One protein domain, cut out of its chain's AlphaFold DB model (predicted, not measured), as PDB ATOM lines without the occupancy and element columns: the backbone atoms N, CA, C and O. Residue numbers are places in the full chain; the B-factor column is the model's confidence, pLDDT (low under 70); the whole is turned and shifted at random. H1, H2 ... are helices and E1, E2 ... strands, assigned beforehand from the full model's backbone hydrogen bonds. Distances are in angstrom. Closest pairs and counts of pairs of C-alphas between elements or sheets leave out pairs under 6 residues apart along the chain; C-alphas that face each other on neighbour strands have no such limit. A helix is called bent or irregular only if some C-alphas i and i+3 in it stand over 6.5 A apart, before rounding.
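AT A GLANCE: This is residues 173 to 203, 228 to 311 and 418 to 459 of the 751 residues of the protein "Polyketide synthase PksM" of Termitomyces sp. J132 (UniProt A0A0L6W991). A small hairpin, E1 and E2, lies near the middle with H4 packed on it, and the long bent helix H2 runs past it, its second arm ending in a corner where H3 folds back. Residues 183 to 193 of H1 pack on H2 and H5 runs beside its first arm, while residues 173 to 178 and 452 to 459 stick out. The 157 printed residues, mostly helix by class, hold five named helices and two antiparallel strands in the order H1 E1 E2 H2 H3 H4 H5. The whole is compact, with a radius of gyration of the C-alphas of 17.1 A and spans of 58 by 46 by 34 A.

IN THESE COORDINATES: E1 is residues 228 to 230 and E2 residues 238 to 240. H2, residues 247 to 274, was assigned as one helix by its hydrogen bonds but is bent, with C-alphas 258 and 261 7.3 A apart; its arms are H2a, 247 to 258, 17.0 A, and H2b, 261 to 274, 20.1 A. H1, 174 to 193, spans 28.5 A from C-alpha 174 at (205.832, 128.668, 121.778). H3 is 276 to 288, H4 418 to 429, and H5 440 to 457, 25.9 A, ending at (159.298, 127.399, 143.392).

HOW THE PARTS SIT: In the hairpin E1 and E2, N 229 and O 239 are 2.9 A apart, within hydrogen-bond range. The closest C-alphas of E1 and H4, Asn 230 and Ala 423, are 5.6 A apart. H2a touches H5, closest C-alphas Ile 250 and Ile 444 at 6.2 A, at a shallow tilt of 14 degrees, opposite ways. H1 touches H2a, closest C-alphas Ala 193 and Ser 249 at 4.2 A. H2b touches H3, closest C-alphas Leu 272 and Gly 279 at 4.9 A. Every O i to N i+4 pair is within range in H2a, H2b, H3, H4 and H5, and 15 of 16 in H1.

THE WHOLE: C-alphas 203 and 228 are 18.3 A apart across one cut, 311 and 418 11.3 A across the other. Of the links printed whole, none is long. Mean pLDDT of the printed part is 74.8, with low confidence at, among others, residues 287 to 310.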
ATOM      1  N   THR A 173     209.785 128.834 124.638       92.94
ATOM      2  CA  THR A 173     209.321 128.325 123.343       92.94
ATOM      3  C   THR A 173     207.805 128.489 123.228       92.94
ATOM      4  O   THR A 173     207.096 128.529 124.237       92.94
ATOM      5  N   GLU A 174     207.277 128.538 122.004       92.06
ATOM      6  CA  GLU A 174     205.832 128.668 121.778       92.06
ATOM      7  C   GLU A 174     205.039 127.537 122.454       92.06
ATOM      8  O   GLU A 174     204.032 127.787 123.116       92.06
ATOM      9  N   SER A 175     205.539 126.301 122.369       91.69
ATOM     10  CA  SER A 175     204.945 125.141 123.045       91.69
ATOM     11  C   SER A 175     204.896 125.326 124.568       91.69
ATOM     12  O   SER A 175     203.832 125.190 125.178       91.69
ATOM     13  N   ARG A 176     206.015 125.741 125.181       90.50
ATOM     14  CA  ARG A 176     206.089 125.996 126.627       90.50
ATOM     15  C   ARG A 176     205.157 127.129 127.048       90.50
ATOM     16  O   ARG A 176     204.454 127.005 128.048       90.50
ATOM     17  N   PHE A 177     205.114 128.217 126.285       94.19
ATOM     18  CA  PHE A 177     204.224 129.338 126.575       94.19
ATOM     19  C   PHE A 177     202.745 128.938 126.464       94.19
ATOM     20  O   PHE A 177     201.943 129.314 127.318       94.19
ATOM     21  N   ASN A 178     202.375 128.136 125.463       94.50
ATOM     22  CA  ASN A 178     201.009 127.632 125.302       94.50
ATOM     23  C   ASN A 178     200.588 126.714 126.457       94.50
ATOM     24  O   ASN A 178     199.452 126.800 126.928       94.50
ATOM     25  N   GLU A 179     201.501 125.882 126.954       94.50
ATOM     26  CA  GLU A 179     201.278 125.071 128.149       94.50
ATOM     27  C   GLU A 179     201.063 125.940 129.398       94.50
ATOM     28  O   GLU A 179     200.055 125.782 130.093       94.50
ATOM     29  N   VAL A 180     201.956 126.905 129.646       95.31
ATOM     30  CA  VAL A 180     201.834 127.867 130.755       95.31
ATOM     31  C   VAL A 180     200.502 128.609 130.667       95.31
ATOM     32  O   VAL A 180     199.741 128.654 131.632       95.31
ATOM     33  N   LYS A 181     200.159 129.133 129.487       96.06
ATOM     34  CA  LYS A 181     198.899 129.838 129.244       96.06
ATOM     35  C   LYS A 181     197.689 128.964 129.548       96.06
ATOM     36  O   LYS A 181     196.778 129.422 130.232       96.06
ATOM     37  N   PHE A 182     197.686 127.714 129.092       95.81
ATOM     38  CA  PHE A 182     196.611 126.767 129.378       95.81
ATOM     39  C   PHE A 182     196.408 126.572 130.889       95.81
ATOM     40  O   PHE A 182     195.279 126.661 131.382       95.81
ATOM     41  N   VAL A 183     197.495 126.347 131.632       94.81
ATOM     42  CA  VAL A 183     197.449 126.085 133.078       94.81
ATOM     43  C   VAL A 183     196.995 127.320 133.850       94.81
ATOM     44  O   VAL A 183     196.032 127.251 134.617       94.81
ATOM     45  N   LEU A 184     197.638 128.467 133.617       96.81
ATOM     46  CA  LEU A 184     197.341 129.698 134.345       96.81
ATOM     47  C   LEU A 184     195.927 130.203 134.040       96.81
ATOM     48  O   LEU A 184     195.212 130.589 134.964       96.81
ATOM     49  N   SER A 185     195.472 130.144 132.781       96.62
ATOM     50  CA  SER A 185     194.086 130.491 132.429       96.62
ATOM     51  C   SER A 185     193.069 129.585 133.120       96.62
ATOM     52  O   SER A 185     192.094 130.093 133.667       96.62
ATOM     53  N   THR A 186     193.327 128.275 133.191       95.31
ATOM     54  CA  THR A 186     192.443 127.327 133.890       95.31
ATOM     55  C   THR A 186     192.303 127.675 135.376       95.31
ATOM     56  O   THR A 186     191.195 127.662 135.915       95.31
ATOM     57  N   ILE A 187     193.410 128.025 136.040       95.25
ATOM     58  CA  ILE A 187     193.410 128.428 137.455       95.25
ATOM     59  C   ILE A 187     192.668 129.753 137.642       95.25
ATOM     60  O   ILE A 187     191.843 129.884 138.549       95.25
ATOM     61  N   MET A 188     192.930 130.734 136.779       96.69
ATOM     62  CA  MET A 188     192.275 132.037 136.835       96.69
ATOM     63  C   MET A 188     190.752 131.915 136.681       96.69
ATOM     64  O   MET A 188     190.017 132.451 137.518       96.69
ATOM     65  N   ASP A 189     190.286 131.155 135.685       95.31
ATOM     66  CA  ASP A 189     188.865 130.884 135.445       95.31
ATOM     67  C   ASP A 189     188.221 130.190 136.653       95.31
ATOM     68  O   ASP A 189     187.157 130.616 137.118       95.31
ATOM     69  N   TYR A 190     188.907 129.213 137.253       94.75
ATOM     70  CA  TYR A 190     188.428 128.523 138.451       94.75
ATOM     71  C   TYR A 190     188.110 129.495 139.597       94.75
ATOM     72  O   TYR A 190     187.039 129.409 140.205       94.75
ATOM     73  N   THR A 191     188.963 130.501 139.849       95.06
ATOM     74  CA  THR A 191     188.721 131.497 140.918       95.06
ATOM     75  C   THR A 191     187.491 132.386 140.690       95.06
ATOM     76  O   THR A 191     187.020 133.060 141.616       95.06
ATOM     77  N   THR A 192     186.954 132.428 139.467       94.00
ATOM     78  CA  THR A 192     185.694 133.127 139.171       94.00
ATOM     79  C   THR A 192     184.478 132.261 139.514       94.00
ATOM     80  O   THR A 192     183.439 132.790 139.931       94.00
ATOM     81  N   ALA A 193     184.632 130.937 139.426       92.56
ATOM     82  CA  ALA A 193     183.583 129.945 139.607       92.56
ATOM     83  C   ALA A 193     183.350 129.539 141.069       92.56
ATOM     84  O   ALA A 193     182.210 129.256 141.440       92.56
ATOM     85  N   VAL A 194     184.389 129.534 141.908       92.00
ATOM     86  CA  VAL A 194     184.292 129.100 143.313       92.00
ATOM     87  C   VAL A 194     184.181 130.255 144.310       92.00
ATOM     88  O   VAL A 194     184.472 131.416 144.006       92.00
ATOM     89  N   ASN A 195     183.713 129.936 145.518       89.38
ATOM     90  CA  ASN A 195     183.687 130.883 146.630       89.38
ATOM     91  C   ASN A 195     185.089 131.070 147.217       89.38
ATOM     92  O   ASN A 195     185.889 130.136 147.251       89.38
ATOM     93  N   ASN A 196     185.373 132.278 147.700       88.50
ATOM     94  CA  ASN A 196     186.606 132.546 148.424       88.50
ATOM     95  C   ASN A 196     186.575 131.887 149.809       88.50
ATOM     96  O   ASN A 196     185.546 131.846 150.483       88.50
ATOM     97  N   ILE A 197     187.733 131.410 150.251       83.19
ATOM     98  CA  ILE A 197     187.940 130.884 151.592       83.19
ATOM     99  C   ILE A 197     187.961 132.053 152.578       83.19
ATOM    100  O   ILE A 197     188.768 132.979 152.466       83.19
ATOM    101  N   THR A 198     187.094 131.987 153.586       68.50
ATOM    102  CA  THR A 198     186.932 133.019 154.621       68.50
ATOM    103  C   THR A 198     187.623 132.681 155.945       68.50
ATOM    104  O   THR A 198     187.682 133.541 156.818       68.50
ATOM    105  N   ILE A 199     188.223 131.488 156.091       63.41
ATOM    106  CA  ILE A 199     189.007 131.067 157.272       63.41
ATOM    107  C   ILE A 199     190.317 130.404 156.809       63.41
ATOM    108  O   ILE A 199     190.282 129.491 155.999       63.41
ATOM    109  N   ASN A 200     191.478 130.869 157.294       61.81
ATOM    110  CA  ASN A 200     192.793 130.305 156.966       61.81
ATOM    111  C   ASN A 200     193.269 129.549 158.204       61.81
ATOM    112  O   ASN A 200     193.799 130.153 159.131       61.81
ATOM    113  N   SER A 201     192.957 128.256 158.273       52.38
ATOM    114  CA  SER A 201     193.208 127.459 159.477       52.38
ATOM    115  C   SER A 201     194.574 126.776 159.509       52.38
ATOM    116  O   SER A 201     194.821 126.021 160.444       52.38
ATOM    117  N   SER A 202     195.400 126.984 158.481       49.31
ATOM    118  CA  SER A 202     196.688 126.298 158.304       49.31
ATOM    119  C   SER A 202     197.880 127.113 158.810       49.31
ATOM    120  O   SER A 202     198.981 126.589 158.887       49.31
ATOM    121  N   GLN A 203     197.669 128.370 159.207       53.41
ATOM    122  CA  GLN A 203     198.723 129.209 159.777       53.41
ATOM    123  C   GLN A 203     198.824 128.971 161.283       53.41
ATOM    124  O   GLN A 203     197.832 129.146 162.003       53.41
ATOM    125  N   TRP A 228     190.438 118.413 147.376       78.44
ATOM    126  CA  TRP A 228     189.734 117.856 148.525       78.44
ATOM    127  C   TRP A 228     190.033 118.623 149.807       78.44
ATOM    128  O   TRP A 228     191.144 119.099 150.037       78.44
ATOM    129  N   HIS A 229     189.035 118.695 150.679       78.56
ATOM    130  CA  HIS A 229     189.200 119.193 152.032       78.56
ATOM    131  C   HIS A 229     188.365 118.384 153.025       78.56
ATOM    132  O   HIS A 229     187.442 117.647 152.659       78.56
ATOM    133  N   ASN A 230     188.691 118.533 154.310       77.38
ATOM    134  CA  ASN A 230     187.927 117.908 155.381       77.38
ATOM    135  C   ASN A 230     186.462 118.374 155.344       77.38
ATOM    136  O   ASN A 230     186.189 119.572 155.215       77.38
ATOM    137  N   SER A 231     185.539 117.427 155.474       78.69
ATOM    138  CA  SER A 231     184.107 117.706 155.464       78.69
ATOM    139  C   SER A 231     183.623 118.356 156.762       78.69
ATOM    140  O   SER A 231     184.048 117.980 157.853       78.69
ATOM    141  N   MET A 232     182.672 119.283 156.629       76.12
ATOM    142  CA  MET A 232     181.793 119.749 157.715       76.12
ATOM    143  C   MET A 232     180.338 119.289 157.497       76.12
ATOM    144  O   MET A 232     179.442 119.680 158.239       76.12
ATOM    145  N   GLU A 233     180.093 118.511 156.440       79.50
ATOM    146  CA  GLU A 233     178.783 117.980 156.067       79.50
ATOM    147  C   GLU A 233     178.504 116.680 156.831       79.50
ATOM    148  O   GLU A 233     179.386 115.827 156.969       79.50
ATOM    149  N   GLU A 234     177.270 116.526 157.312       76.69
ATOM    150  CA  GLU A 234     176.835 115.348 158.062       76.69
ATOM    151  C   GLU A 234     177.001 114.064 157.233       76.69
ATOM    152  O   GLU A 234     176.646 114.009 156.055       76.69
ATOM    153  N   GLY A 235     177.589 113.031 157.840       75.44
ATOM    154  CA  GLY A 235     177.841 111.744 157.183       75.44
ATOM    155  C   GLY A 235     178.936 111.763 156.106       75.44
ATOM    156  O   GLY A 235     179.204 110.726 155.497       75.44
ATOM    157  N   LYS A 236     179.594 112.906 155.871       78.94
ATOM    158  CA  LYS A 236     180.683 113.052 154.899       78.94
ATOM    159  C   LYS A 236     182.027 113.203 155.610       78.94
ATOM    160  O   LYS A 236     182.132 113.905 156.609       78.94
ATOM    161  N   THR A 237     183.063 112.569 155.070       74.81
ATOM    162  CA  THR A 237     184.439 112.584 155.597       74.81
ATOM    163  C   THR A 237     185.335 113.520 154.784       74.81
ATOM    164  O   THR A 237     186.093 114.301 155.359       74.81
ATOM    165  N   ILE A 238     185.206 113.501 153.453       77.75
ATOM    166  CA  ILE A 238     186.010 114.308 152.523       77.75
ATOM    167  C   ILE A 238     185.094 114.909 151.461       77.75
ATOM    168  O   ILE A 238     184.227 114.221 150.921       77.75
ATOM    169  N   VAL A 239     185.283 116.188 151.144       80.38
ATOM    170  CA  VAL A 239     184.478 116.879 150.130       80.38
ATOM    171  C   VAL A 239     185.338 117.761 149.228       80.38
ATOM    172  O   VAL A 239     186.364 118.290 149.650       80.38
ATOM    173  N   ALA A 240     184.910 117.931 147.977       84.00
ATOM    174  CA  ALA A 240     185.503 118.886 147.048       84.00
ATOM    175  C   ALA A 240     184.945 120.304 147.264       84.00
ATOM    176  O   ALA A 240     183.766 120.474 147.616       84.00
ATOM    177  N   TYR A 241     185.764 121.324 146.982       86.62
ATOM    178  CA  TYR A 241     185.322 122.724 146.966       86.62
ATOM    179  C   TYR A 241     184.175 122.937 145.969       86.62
ATOM    180  O   TYR A 241     184.227 122.466 144.834       86.62
ATOM    181  N   ALA A 242     183.135 123.660 146.393       87.62
ATOM    182  CA  ALA A 242     181.912 123.846 145.616       87.62
ATOM    183  C   ALA A 242     181.930 125.128 144.753       87.62
ATOM    184  O   ALA A 242     182.419 126.172 145.208       87.62
ATOM    185  N   PRO A 243     181.324 125.101 143.550       91.81
ATOM    186  CA  PRO A 243     181.091 126.305 142.765       91.81
ATOM    187  C   PRO A 243     180.020 127.202 143.400       91.81
ATOM    188  O   PRO A 243     179.202 126.783 144.227       91.81
ATOM    189  N   LYS A 244     179.978 128.461 142.960       90.75
ATOM    190  CA  LYS A 244     178.879 129.388 143.252       90.75
ATOM    191  C   LYS A 244     177.562 128.841 142.707       90.75
ATOM    192  O   LYS A 244     177.507 128.198 141.664       90.75
ATOM    193  N   SER A 245     176.467 129.165 143.395       84.94
ATOM    194  CA  SER A 245     175.115 128.680 143.080       84.94
ATOM    195  C   SER A 245     174.460 129.420 141.900       84.94
ATOM    196  O   SER A 245     173.362 129.957 142.034       84.94
ATOM    197  N   ASN A 246     175.139 129.480 140.752       88.44
ATOM    198  CA  ASN A 246     174.607 129.998 139.491       88.44
ATOM    199  C   ASN A 246     175.129 129.162 138.309       88.44
ATOM    200  O   ASN A 246     176.212 128.583 138.381       88.44
ATOM    201  N   ILE A 247     174.358 129.104 137.219       87.19
ATOM    202  CA  ILE A 247     174.642 128.191 136.101       87.19
ATOM    203  C   ILE A 247     175.962 128.516 135.391       87.19
ATOM    204  O   ILE A 247     176.683 127.612 134.985       87.19
ATOM    205  N   HIS A 248     176.312 129.800 135.296       89.50
ATOM    206  CA  HIS A 248     177.537 130.245 134.641       89.50
ATOM    207  C   HIS A 248     178.782 129.754 135.392       89.50
ATOM    208  O   HIS A 248     179.662 129.145 134.792       89.50
ATOM    209  N   SER A 249     178.821 129.934 136.715       91.44
ATOM    210  CA  SER A 249     179.909 129.437 137.561       91.44
ATOM    211  C   SER A 249     179.985 127.912 137.592       91.44
ATOM    212  O   SER A 249     181.086 127.376 137.610       91.44
ATOM    213  N   ILE A 250     178.852 127.203 137.566       91.44
ATOM    214  CA  ILE A 250     178.848 125.732 137.495       91.44
ATOM    215  C   ILE A 250     179.472 125.248 136.181       91.44
ATOM    216  O   ILE A 250     180.271 124.319 136.205       91.44
ATOM    217  N   ASN A 251     179.157 125.893 135.055       91.88
ATOM    218  CA  ASN A 251     179.719 125.517 133.758       91.88
ATOM    219  C   ASN A 251     181.231 125.784 133.683       91.88
ATOM    220  O   ASN A 251     181.967 124.931 133.199       91.88
ATOM    221  N   ILE A 252     181.702 126.928 134.202       91.75
ATOM    222  CA  ILE A 252     183.146 127.211 134.299       91.75
ATOM    223  C   ILE A 252     183.828 126.180 135.203       91.75
ATOM    224  O   ILE A 252     184.867 125.640 134.847       91.75
ATOM    225  N   TYR A 253     183.231 125.871 136.357       91.50
ATOM    226  CA  TYR A 253     183.762 124.863 137.271       91.50
ATOM    227  C   TYR A 253     183.890 123.495 136.593       91.50
ATOM    228  O   TYR A 253     184.951 122.888 136.669       91.50
ATOM    229  N   GLU A 254     182.852 123.027 135.897       90.12
ATOM    230  CA  GLU A 254     182.889 121.752 135.169       90.12
ATOM    231  C   GLU A 254     184.008 121.713 134.116       90.12
ATOM    232  O   GLU A 254     184.728 120.719 134.020       90.12
ATOM    233  N   ASP A 255     184.179 122.791 133.352       90.69
ATOM    234  CA  ASP A 255     185.243 122.908 132.352       90.69
ATOM    235  C   ASP A 255     186.644 122.907 132.993       90.69
ATOM    236  O   ASP A 255     187.536 122.185 132.548       90.69
ATOM    237  N   CYS A 256     186.834 123.644 134.092       90.12
ATOM    238  CA  CYS A 256     188.091 123.663 134.843       90.12
ATOM    239  C   CYS A 256     188.450 122.283 135.407       90.12
ATOM    240  O   CYS A 256     189.593 121.850 135.274       90.12
ATOM    241  N   ILE A 257     187.484 121.572 135.998       84.81
ATOM    242  CA  ILE A 257     187.700 120.238 136.571       84.81
ATOM    243  C   ILE A 257     188.233 119.274 135.501       84.81
ATOM    244  O   ILE A 257     189.213 118.581 135.757       84.81
ATOM    245  N   LYS A 258     187.707 119.299 134.269       83.94
ATOM    246  CA  LYS A 258     188.218 118.468 133.156       83.94
ATOM    247  C   LYS A 258     189.686 118.755 132.802       83.94
ATOM    248  O   LYS A 258     190.381 117.873 132.309       83.94
ATOM    249  N   LYS A 259     190.172 119.971 133.067       86.62
ATOM    250  CA  LYS A 259     191.537 120.434 132.747       86.62
ATOM    251  C   LYS A 259     192.530 120.266 133.900       86.62
ATOM    252  O   LYS A 259     193.740 120.322 133.678       86.62
ATOM    253  N   PHE A 260     192.045 120.039 135.120       84.19
ATOM    254  CA  PHE A 260     192.877 119.892 136.315       84.19
ATOM    255  C   PHE A 260     193.932 118.774 136.277       84.19
ATOM    256  O   PHE A 260     194.989 119.015 136.860       84.19
ATOM    257  N   PRO A 261     193.774 117.637 135.565       79.88
ATOM    258  CA  PRO A 261     194.849 116.645 135.472       79.88
ATOM    259  C   PRO A 261     196.133 117.236 134.878       79.88
ATOM    260  O   PRO A 261     197.224 117.050 135.409       79.88
ATOM    261  N   LYS A 262     195.988 118.038 133.816       81.25
ATOM    262  CA  LYS A 262     197.110 118.710 133.157       81.25
ATOM    263  C   LYS A 262     197.686 119.842 134.010       81.25
ATOM    264  O   LYS A 262     198.896 120.040 134.023       81.25
ATOM    265  N   VAL A 263     196.845 120.549 134.775       86.19
ATOM    266  CA  VAL A 263     197.322 121.501 135.797       86.19
ATOM    267  C   VAL A 263     198.181 120.773 136.827       86.19
ATOM    268  O   VAL A 263     199.270 121.228 137.148       86.19
ATOM    269  N   ALA A 264     197.734 119.626 137.324       79.50
ATOM    270  CA  ALA A 264     198.453 118.906 138.358       79.50
ATOM    271  C   ALA A 264     199.786 118.323 137.865       79.50
ATOM    272  O   ALA A 264     200.789 118.408 138.575       79.50
ATOM    273  N   GLN A 265     199.819 117.811 136.630       78.50
ATOM    274  CA  GLN A 265     201.054 117.402 135.963       78.50
ATOM    275  C   GLN A 265     202.054 118.563 135.877       78.50
ATOM    276  O   GLN A 265     203.198 118.410 136.292       78.50
ATOM    277  N   PHE A 266     201.608 119.749 135.452       86.25
ATOM    278  CA  PHE A 266     202.469 120.931 135.361       86.25
ATOM    279  C   PHE A 266     203.122 121.300 136.703       86.25
ATOM    280  O   PHE A 266     204.304 121.643 136.752       86.25
ATOM    281  N   TYR A 267     202.373 121.221 137.809       85.94
ATOM    282  CA  TYR A 267     202.925 121.475 139.144       85.94
ATOM    283  C   TYR A 267     203.918 120.397 139.570       85.94
ATOM    284  O   TYR A 267     204.950 120.727 140.149       85.94
ATOM    285  N   ARG A 268     203.626 119.125 139.273       78.38
ATOM    286  CA  ARG A 268     204.524 118.004 139.568       78.38
ATOM    287  C   ARG A 268     205.853 118.151 138.833       78.38
ATOM    288  O   ARG A 268     206.901 118.053 139.466       78.38
ATOM    289  N   ASP A 269     205.805 118.437 137.538       79.75
ATOM    290  CA  ASP A 269     206.999 118.586 136.704       79.75
ATOM    291  C   ASP A 269     207.809 119.821 137.123       79.75
ATOM    292  O   ASP A 269     209.034 119.758 137.213       79.75
ATOM    293  N   GLY A 270     207.138 120.923 137.474       79.44
ATOM    294  CA  GLY A 270     207.789 122.117 138.013       79.44
ATOM    295  C   GLY A 270     208.484 121.875 139.359       79.44
ATOM    296  O   GLY A 270     209.641 122.254 139.539       79.44
ATOM    297  N   LEU A 271     207.810 121.186 140.282       76.50
ATOM    298  CA  LEU A 271     208.357 120.819 141.587       76.50
ATOM    299  C   LEU A 271     209.550 119.859 141.456       76.50
ATOM    300  O   LEU A 271     210.594 120.096 142.064       76.50
ATOM    301  N   LEU A 272     209.422 118.802 140.645       70.81
ATOM    302  CA  LEU A 272     210.511 117.856 140.381       70.81
ATOM    303  C   LEU A 272     211.674 118.513 139.635       70.81
ATOM    304  O   LEU A 272     212.818 118.154 139.884       70.81
ATOM    305  N   GLY A 273     211.396 119.473 138.752       70.06
ATOM    306  CA  GLY A 273     212.414 120.195 137.995       70.06
ATOM    307  C   GLY A 273     213.207 121.194 138.838       70.06
ATOM    308  O   GLY A 273     214.415 121.312 138.657       70.06
ATOM    309  N   LEU A 274     212.555 121.907 139.764       71.62
ATOM    310  CA  LEU A 274     213.223 122.896 140.617       71.62
ATOM    311  C   LEU A 274     213.913 122.253 141.825       71.62
ATOM    312  O   LEU A 274     215.008 122.666 142.201       71.62
ATOM    313  N   PHE A 275     213.280 121.249 142.441       69.38
ATOM    314  CA  PHE A 275     213.830 120.568 143.606       69.38
ATOM    315  C   PHE A 275     213.430 119.079 143.643       69.38
ATOM    316  O   PHE A 275     212.509 118.688 144.374       69.38
ATOM    317  N   PRO A 276     214.150 118.214 142.898       63.34
ATOM    318  CA  PRO A 276     213.807 116.797 142.751       63.34
ATOM    319  C   PRO A 276     213.626 116.053 144.083       63.34
ATOM    320  O   PRO A 276     212.759 115.189 144.198       63.34
ATOM    321  N   GLY A 277     214.426 116.393 145.103       60.62
ATOM    322  CA  GLY A 277     214.351 115.778 146.433       60.62
ATOM    323  C   GLY A 277     213.050 116.090 147.180       60.62
ATOM    324  O   GLY A 277     212.448 115.195 147.767       60.62
ATOM    325  N   GLY A 278     212.574 117.337 147.123       63.00
ATOM    326  CA  GLY A 278     211.301 117.728 147.743       63.00
ATOM    327  C   GLY A 278     210.095 117.164 146.999       63.00
ATOM    328  O   GLY A 278     209.150 116.705 147.635       63.00
ATOM    329  N   GLY A 279     210.158 117.113 145.663       64.81
ATOM    330  CA  GLY A 279     209.126 116.465 144.851       64.81
ATOM    331  C   GLY A 279     208.955 114.981 145.178       64.81
ATOM    332  O   GLY A 279     207.831 114.532 145.398       64.81
ATOM    333  N   LYS A 280     210.064 114.241 145.314       65.50
ATOM    334  CA  LYS A 280     210.035 112.832 145.743       65.50
ATOM    335  C   LYS A 280     209.435 112.652 147.132       65.50
ATOM    336  O   LYS A 280     208.591 111.782 147.294       65.50
ATOM    337  N   LYS A 281     209.795 113.501 148.104       67.06
ATOM    338  CA  LYS A 281     209.208 113.450 149.454       67.06
ATOM    339  C   LYS A 281     207.692 113.628 149.440       67.06
ATOM    340  O   LYS A 281     207.000 112.939 150.181       67.06
ATOM    341  N   ILE A 282     207.176 114.538 148.609       70.38
ATOM    342  CA  ILE A 282     205.728 114.739 148.491       70.38
ATOM    343  C   ILE A 282     205.050 113.509 147.884       70.38
ATOM    344  O   ILE A 282     204.024 113.074 148.408       70.38
ATOM    345  N   ASP A 283     205.625 112.921 146.831       67.44
ATOM    346  CA  ASP A 283     205.095 111.692 146.229       67.44
ATOM    347  C   ASP A 283     205.154 110.506 147.221       67.44
ATOM    348  O   ASP A 283     204.151 109.816 147.402       67.44
ATOM    349  N   GLU A 284     206.271 110.307 147.925       69.88
ATOM    350  CA  GLU A 284     206.459 109.238 148.922       69.88
ATOM    351  C   GLU A 284     205.503 109.371 150.113       69.88
ATOM    352  O   GLU A 284     204.859 108.392 150.492       69.88
ATOM    353  N   PHE A 285     205.363 110.580 150.671       71.69
ATOM    354  CA  PHE A 285     204.419 110.852 151.758       71.69
ATOM    355  C   PHE A 285     202.971 110.637 151.309       71.69
ATOM    356  O   PHE A 285     202.167 110.039 152.023       71.69
ATOM    357  N   SER A 286     202.631 111.087 150.099       71.00
ATOM    358  CA  SER A 286     201.292 110.875 149.545       71.00
ATOM    359  C   SER A 286     200.994 109.378 149.403       71.00
ATOM    360  O   SER A 286     199.926 108.921 149.802       71.00
ATOM    361  N   MET A 287     201.963 108.586 148.928       69.12
ATOM    362  CA  MET A 287     201.833 107.129 148.839       69.12
ATOM    363  C   MET A 287     201.695 106.456 150.212       69.12
ATOM    364  O   MET A 287     200.846 105.576 150.359       69.12
ATOM    365  N   SER A 288     202.487 106.856 151.217       68.56
ATOM    366  CA  SER A 288     202.424 106.252 152.557       68.56
ATOM    367  C   SER A 288     201.099 106.535 153.264       68.56
ATOM    368  O   SER A 288     200.530 105.639 153.884       68.56
ATOM    369  N   GLU A 289     200.578 107.754 153.114       67.88
ATOM    370  CA  GLU A 289     199.311 108.193 153.714       67.88
ATOM    371  C   GLU A 289     198.089 107.907 152.825       67.88
ATOM    372  O   GLU A 289     196.963 108.287 153.161       67.88
ATOM    373  N   LYS A 290     198.284 107.239 151.676       66.62
ATOM    374  CA  LYS A 290     197.239 106.961 150.672       66.62
ATOM    375  C   LYS A 290     196.464 108.217 150.249       66.62
ATOM    376  O   LYS A 290     195.265 108.161 149.960       66.62
ATOM    377  N   ILE A 291     197.154 109.351 150.236       67.94
ATOM    378  CA  ILE A 291     196.686 110.597 149.642       67.94
ATOM    379  C   ILE A 291     196.969 110.466 148.147       67.94
ATOM    380  O   ILE A 291     198.088 110.106 147.773       67.94
ATOM    381  N   PRO A 292     195.998 110.707 147.258       58.22
ATOM    382  CA  PRO A 292     196.310 110.611 145.848       58.22
ATOM    383  C   PRO A 292     197.352 111.686 145.485       58.22
ATOM    384  O   PRO A 292     197.286 112.825 145.941       58.22
ATOM    385  N   SER A 293     198.367 111.299 144.708       53.88
ATOM    386  CA  SER A 293     199.388 112.229 144.200       53.88
ATOM    387  C   SER A 293     198.739 113.301 143.310       53.88
ATOM    388  O   SER A 293     197.599 113.150 142.873       53.88
ATOM    389  N   PHE A 294     199.466 114.374 142.985       53.78
ATOM    390  CA  PHE A 294     198.996 115.454 142.108       53.78
ATOM    391  C   PHE A 294     198.302 114.944 140.845       53.78
ATOM    392  O   PHE A 294     197.231 115.425 140.498       53.78
ATOM    393  N   ALA A 295     198.880 113.943 140.185       40.28
ATOM    394  CA  ALA A 295     198.346 113.375 138.951       40.28
ATOM    395  C   ALA A 295     197.303 112.262 139.177       40.28
ATOM    396  O   ALA A 295     196.680 111.802 138.221       40.28
ATOM    397  N   ALA A 296     197.129 111.796 140.416       44.12
ATOM    398  CA  ALA A 296     196.209 110.718 140.726       44.12
ATOM    399  C   ALA A 296     194.786 111.266 140.851       44.12
ATOM    400  O   ALA A 296     194.469 112.130 141.666       44.12
ATOM    401  N   LEU A 297     193.925 110.712 140.010       42.81
ATOM    402  CA  LEU A 297     192.543 111.121 139.866       42.81
ATOM    403  C   LEU A 297     191.673 110.611 141.048       42.81
ATOM    404  O   LEU A 297     190.720 111.253 141.489       42.81
ATOM    405  N   ASN A 298     192.039 109.487 141.670       46.47
ATOM    406  CA  ASN A 298     191.077 108.718 142.459       46.47
ATOM    407  C   ASN A 298     191.508 108.538 143.916       46.47
ATOM    408  O   ASN A 298     192.632 108.130 144.197       46.47
ATOM    409  N   LEU A 299     190.567 108.777 144.833       47.66
ATOM    410  CA  LEU A 299     190.677 108.447 146.260       47.66
ATOM    411  C   LEU A 299     190.209 107.015 146.554       47.66
ATOM    412  O   LEU A 299     190.468 106.521 147.634       47.66
ATOM    413  N   ASP A 300     189.505 106.354 145.634       42.91
ATOM    414  CA  ASP A 300     188.778 105.102 145.876       42.91
ATOM    415  C   ASP A 300     189.107 103.977 144.887       42.91
ATOM    416  O   ASP A 300     188.498 102.916 144.954       42.91
ATOM    417  N   GLY A 301     190.068 104.173 143.980       38.31
ATOM    418  CA  GLY A 301     190.505 103.130 143.039       38.31
ATOM    419  C   GLY A 301     189.497 102.763 141.938       38.31
ATOM    420  O   GLY A 301     189.909 102.192 140.936       38.31
ATOM    421  N   ASP A 302     188.231 103.174 142.051       35.84
ATOM    422  CA  ASP A 302     187.173 102.943 141.064       35.84
ATOM    423  C   ASP A 302     186.682 104.265 140.449       35.84
ATOM    424  O   ASP A 302     186.236 105.162 141.156       35.84
ATOM    425  N   SER A 303     186.696 104.342 139.113       42.31
ATOM    426  CA  SER A 303     186.213 105.438 138.239       42.31
ATOM    427  C   SER A 303     187.174 106.604 137.929       42.31
ATOM    428  O   SER A 303     187.684 107.301 138.791       42.31
ATOM    429  N   SER A 304     187.384 106.844 136.632       40.22
ATOM    430  CA  SER A 304     188.217 107.872 135.986       40.22
ATOM    431  C   SER A 304     187.630 109.300 136.014       40.22
ATOM    432  O   SER A 304     187.890 110.088 135.109       40.22
ATOM    433  N   GLU A 305     186.810 109.653 137.006       43.66
ATOM    434  CA  GLU A 305     185.976 110.872 136.966       43.66
ATOM    435  C   GLU A 305     186.391 112.008 137.919       43.66
ATOM    436  O   GLU A 305     185.616 112.934 138.172       43.66
ATOM    437  N   ARG A 306     187.584 111.976 138.513       50.81
ATOM    438  CA  ARG A 306     187.918 112.879 139.632       50.81
ATOM    439  C   ARG A 306     189.334 113.406 139.442       50.81
ATOM    440  O   ARG A 306     190.189 112.575 139.291       50.81
ATOM    441  N   PRO A 307     189.645 114.713 139.360       46.00
ATOM    442  CA  PRO A 307     190.964 115.087 138.838       46.00
ATOM    443  C   PRO A 307     191.956 115.792 139.746       46.00
ATOM    444  O   PRO A 307     192.996 116.222 139.251       46.00
ATOM    445  N   PHE A 308     191.680 115.958 141.041       48.97
ATOM    446  CA  PHE A 308     192.571 116.792 141.846       48.97
ATOM    447  C   PHE A 308     192.617 116.402 143.318       48.97
ATOM    448  O   PHE A 308     191.682 116.664 144.076       48.97
ATOM    449  N   ALA A 309     193.717 115.761 143.703       50.84
ATOM    450  CA  ALA A 309     193.895 115.154 145.012       50.84
ATOM    451  C   ALA A 309     194.439 116.100 146.093       50.84
ATOM    452  O   ALA A 309     194.048 116.011 147.257       50.84
ATOM    453  N   ASN A 310     195.293 117.042 145.693       61.94
ATOM    454  CA  ASN A 310     195.977 117.943 146.614       61.94
ATOM    455  C   ASN A 310     195.203 119.246 146.808       61.94
ATOM    456  O   ASN A 310     194.463 119.678 145.926       61.94
ATOM    457  N   SER A 311     195.365 119.883 147.971       70.06
ATOM    458  CA  SER A 311     194.792 121.206 148.201       70.06
ATOM    459  C   SER A 311     195.688 122.243 147.527       70.06
ATOM    460  O   SER A 311     196.795 122.518 147.990       70.06
ATOM    461  N   SER A 418     197.605 118.955 157.711       73.12
ATOM    462  CA  SER A 418     197.322 117.939 158.743       73.12
ATOM    463  C   SER A 418     195.855 117.511 158.814       73.12
ATOM    464  O   SER A 418     195.528 116.326 158.939       73.12
ATOM    465  N   LYS A 419     194.933 118.466 158.658       71.94
ATOM    466  CA  LYS A 419     193.489 118.195 158.609       71.94
ATOM    467  C   LYS A 419     193.080 117.401 157.369       71.94
ATOM    468  O   LYS A 419     192.198 116.549 157.481       71.94
ATOM    469  N   GLY A 420     193.685 117.693 156.217       73.88
ATOM    470  CA  GLY A 420     193.471 116.967 154.966       73.88
ATOM    471  C   GLY A 420     193.954 115.524 155.075       73.88
ATOM    472  O   GLY A 420     193.158 114.607 154.891       73.88
ATOM    473  N   THR A 421     195.203 115.329 155.499       74.81
ATOM    474  CA  THR A 421     195.802 114.004 155.733       74.81
ATOM    475  C   THR A 421     194.985 113.180 156.724       74.81
ATOM    476  O   THR A 421     194.609 112.043 156.451       74.81
ATOM    477  N   SER A 422     194.587 113.784 157.847       74.50
ATOM    478  CA  SER A 422     193.732 113.120 158.837       74.50
ATOM    479  C   SER A 422     192.371 112.704 158.266       74.50
ATOM    480  O   SER A 422     191.811 111.694 158.689       74.50
ATOM    481  N   ALA A 423     191.803 113.480 157.338       72.50
ATOM    482  CA  ALA A 423     190.533 113.146 156.697       72.50
ATOM    483  C   ALA A 423     190.672 111.954 155.740       72.50
ATOM    484  O   ALA A 423     189.827 111.060 155.773       72.50
ATOM    485  N   VAL A 424     191.761 111.905 154.966       73.38
ATOM    486  CA  VAL A 424     192.120 110.761 154.110       73.38
ATOM    487  C   VAL A 424     192.340 109.500 154.943       73.38
ATOM    488  O   VAL A 424     191.737 108.467 154.664       73.38
ATOM    489  N   ASN A 425     193.087 109.597 156.042       72.88
ATOM    490  CA  ASN A 425     193.278 108.468 156.949       72.88
ATOM    491  C   ASN A 425     191.956 107.954 157.529       72.88
ATOM    492  O   ASN A 425     191.707 106.752 157.485       72.88
ATOM    493  N   ARG A 426     191.061 108.841 157.992       71.44
ATOM    494  CA  ARG A 426     189.728 108.434 158.483       71.44
ATOM    495  C   ARG A 426     188.894 107.726 157.420       71.44
ATOM    496  O   ARG A 426     188.170 106.788 157.753       71.44
ATOM    497  N   PHE A 427     188.971 108.180 156.169       70.88
ATOM    498  CA  PHE A 427     188.281 107.541 155.051       70.88
ATOM    499  C   PHE A 427     188.752 106.087 154.885       70.88
ATOM    500  O   PHE A 427     187.927 105.171 154.854       70.88
ATOM    501  N   TRP A 428     190.066 105.852 154.911       69.69
ATOM    502  CA  TRP A 428     190.634 104.511 154.765       69.69
ATOM    503  C   TRP A 428     190.457 103.607 155.994       69.69
ATOM    504  O   TRP A 428     190.192 102.416 155.836       69.69
ATOM    505  N   THR A 429     190.579 104.129 157.218       66.12
ATOM    506  CA  THR A 429     190.515 103.309 158.444       66.12
ATOM    507  C   THR A 429     189.102 102.860 158.794       66.12
ATOM    508  O   THR A 429     188.923 101.783 159.359       66.12
ATOM    509  N   ASN A 430     188.085 103.657 158.467       62.28
ATOM    510  CA  ASN A 430     186.709 103.382 158.884       62.28
ATOM    511  C   ASN A 430     185.952 102.446 157.931       62.28
ATOM    512  O   ASN A 430     184.738 102.306 158.072       62.28
ATOM    513  N   SER A 431     186.631 101.824 156.953       54.00
ATOM    514  CA  SER A 431     185.972 101.101 155.848       54.00
ATOM    515  C   SER A 431     184.877 101.965 155.204       54.00
ATOM    516  O   SER A 431     183.757 101.509 154.952       54.00
ATOM    517  N   ALA A 432     185.164 103.263 155.052       52.81
ATOM    518  CA  ALA A 432     184.164 104.254 154.704       52.81
ATOM    519  C   ALA A 432     183.636 103.974 153.289       52.81
ATOM    520  O   ALA A 432     184.391 103.893 152.325       52.81
ATOM    521  N   ARG A 433     182.316 103.804 153.161       57.03
ATOM    522  CA  ARG A 433     181.660 103.600 151.859       57.03
ATOM    523  C   ARG A 433     181.787 104.867 151.004       57.03
ATOM    524  O   ARG A 433     181.819 105.969 151.558       57.03
ATOM    525  N   GLN A 434     181.746 104.739 149.671       58.00
ATOM    526  CA  GLN A 434     181.738 105.868 148.714       58.00
ATOM    527  C   GLN A 434     180.740 106.985 149.080       58.00
ATOM    528  O   GLN A 434     181.004 108.161 148.846       58.00
ATOM    529  N   SER A 435     179.630 106.647 149.747       58.81
ATOM    530  CA  SER A 435     178.628 107.599 150.247       58.81
ATOM    531  C   SER A 435     179.164 108.643 151.239       58.81
ATOM    532  O   SER A 435     178.471 109.622 151.511       58.81
ATOM    533  N   THR A 436     180.373 108.466 151.772       69.00
ATOM    534  CA  THR A 436     181.036 109.388 152.710       69.00
ATOM    535  C   THR A 436     181.870 110.470 152.013       69.00
ATOM    536  O   THR A 436     182.436 111.328 152.690       69.00
ATOM    537  N   VAL A 437     181.926 110.477 150.679       75.06
ATOM    538  CA  VAL A 437     182.637 111.484 149.877       75.06
ATOM    539  C   VAL A 437     181.630 112.380 149.145       75.06
ATOM    540  O   VAL A 437     180.513 111.951 148.841       75.06
ATOM    541  N   THR A 438     181.997 113.641 148.900       80.06
ATOM    542  CA  THR A 438     181.272 114.540 147.981       80.06
ATOM    543  C   THR A 438     182.223 115.017 146.888       80.06
ATOM    544  O   THR A 438     183.115 115.828 147.139       80.06
ATOM    545  N   THR A 439     182.028 114.515 145.676       78.81
ATOM    546  CA  THR A 439     182.899 114.719 144.513       78.81
ATOM    547  C   THR A 439     182.621 116.045 143.794       78.81
ATOM    548  O   THR A 439     181.567 116.655 144.001       78.81
ATOM    549  N   PRO A 440     183.514 116.505 142.895       81.69
ATOM    550  CA  PRO A 440     183.222 117.638 142.016       81.69
ATOM    551  C   PRO A 440     181.951 117.446 141.169       81.69
ATOM    552  O   PRO A 440     181.188 118.396 140.993       81.69
ATOM    553  N   LEU A 441     181.685 116.225 140.690       82.00
ATOM    554  CA  LEU A 441     180.469 115.905 139.933       82.00
ATOM    555  C   LEU A 441     179.215 116.008 140.807       82.00
ATOM    556  O   LEU A 441     178.241 116.634 140.386       82.00
ATOM    557  N   ASP A 442     179.272 115.532 142.056       84.31
ATOM    558  CA  ASP A 442     178.178 115.716 143.019       84.31
ATOM    559  C   ASP A 442     177.895 117.208 143.242       84.31
ATOM    560  O   ASP A 442     176.740 117.635 143.290       84.31
ATOM    561  N   ARG A 443     178.944 118.044 143.329       87.44
ATOM    562  CA  ARG A 443     178.791 119.505 143.445       87.44
ATOM    563  C   ARG A 443     178.084 120.106 142.230       87.44
ATOM    564  O   ARG A 443     177.230 120.979 142.406       87.44
ATOM    565  N   ILE A 444     178.423 119.653 141.023       86.00
ATOM    566  CA  ILE A 444     177.798 120.103 139.771       86.00
ATOM    567  C   ILE A 444     176.324 119.693 139.741       86.00
ATOM    568  O   ILE A 444     175.459 120.542 139.506       86.00
ATOM    569  N   GLN A 445     176.027 118.424 140.030       86.31
ATOM    570  CA  GLN A 445     174.667 117.893 140.026       86.31
ATOM    571  C   GLN A 445     173.782 118.608 141.054       86.31
ATOM    572  O   GLN A 445     172.762 119.194 140.687       86.31
ATOM    573  N   VAL A 446     174.210 118.669 142.319       86.62
ATOM    574  CA  VAL A 446     173.473 119.364 143.390       86.62
ATOM    575  C   VAL A 446     173.282 120.847 143.059       86.62
ATOM    576  O   VAL A 446     172.225 121.423 143.333       86.62
ATOM    577  N   GLY A 447     174.284 121.483 142.447       86.00
ATOM    578  CA  GLY A 447     174.192 122.862 141.975       86.00
ATOM    579  C   GLY A 447     173.091 123.056 140.927       86.00
ATOM    580  O   GLY A 447     172.270 123.966 141.063       86.00
ATOM    581  N   ARG A 448     173.036 122.184 139.911       88.38
ATOM    582  CA  ARG A 448     172.018 122.214 138.846       88.38
ATOM    583  C   ARG A 448     170.615 121.959 139.389       88.38
ATOM    584  O   ARG A 448     169.701 122.724 139.084       88.38
ATOM    585  N   GLU A 449     170.459 120.966 140.260       86.25
ATOM    586  CA  GLU A 449     169.175 120.663 140.898       86.25
ATOM    587  C   GLU A 449     168.651 121.838 141.733       86.25
ATOM    588  O   GLU A 449     167.470 122.174 141.664       86.25
ATOM    589  N   ARG A 450     169.516 122.521 142.496       83.75
ATOM    590  CA  ARG A 450     169.118 123.712 143.272       83.75
ATOM    591  C   ARG A 450     168.609 124.841 142.380       83.75
ATOM    592  O   ARG A 450     167.657 125.526 142.755       83.75
ATOM    593  N   ILE A 451     169.230 125.043 141.218       83.19
ATOM    594  CA  ILE A 451     168.801 126.057 140.248       83.19
ATOM    595  C   ILE A 451     167.446 125.676 139.648       83.19
ATOM    596  O   ILE A 451     166.546 126.515 139.620       83.19
ATOM    597  N   GLN A 452     167.270 124.414 139.245       80.00
ATOM    598  CA  GLN A 452     165.989 123.911 138.742       80.00
ATOM    599  C   GLN A 452     164.877 124.074 139.786       80.00
ATOM    600  O   GLN A 452     163.850 124.681 139.495       80.00
ATOM    601  N   ARG A 453     165.092 123.645 141.036       78.12
ATOM    602  CA  ARG A 453     164.097 123.785 142.117       78.12
ATOM    603  C   ARG A 453     163.713 125.242 142.379       78.12
ATOM    604  O   ARG A 453     162.533 125.519 142.583       78.12
ATOM    605  N   LYS A 454     164.668 126.182 142.337       71.81
ATOM    606  CA  LYS A 454     164.385 127.627 142.450       71.81
ATOM    607  C   LYS A 454     163.522 128.150 141.299       71.81
ATOM    608  O   LYS A 454     162.655 128.984 141.538       71.81
ATOM    609  N   ALA A 455     163.727 127.647 140.080       64.62
ATOM    610  CA  ALA A 455     162.900 127.999 138.927       64.62
ATOM    611  C   ALA A 455     161.450 127.491 139.070       64.62
ATOM    612  O   ALA A 455     160.524 128.205 138.698       64.62
ATOM    613  N   TYR A 456     161.248 126.311 139.671       59.06
ATOM    614  CA  TYR A 456     159.912 125.755 139.934       59.06
ATOM    615  C   TYR A 456     159.186 126.398 141.128       59.06
ATOM    616  O   TYR A 456     157.966 126.515 141.106       59.06
ATOM    617  N   THR A 457     159.907 126.830 142.169       60.41
ATOM    618  CA  THR A 457     159.298 127.399 143.392       60.41
ATOM    619  C   THR A 457     158.900 128.869 143.268       60.41
ATOM    620  O   THR A 457     158.036 129.317 144.017       60.41
ATOM    621  N   TRP A 458     159.464 129.619 142.315       53.91
ATOM    622  CA  TRP A 458     159.147 131.042 142.121       53.91
ATOM    623  C   TRP A 458     158.843 131.387 140.651       53.91
ATOM    624  O   TRP A 458     159.589 132.158 140.035       53.91
ATOM    625  N   PRO A 459     157.736 130.877 140.066       49.47
ATOM    626  CA  PRO A 459     157.434 131.054 138.640       49.47
ATOM    627  C   PRO A 459     157.306 132.524 138.203       49.47
ATOM    628  O   PRO A 459     157.655 132.880 137.078       49.47
TER     629      PRO A 459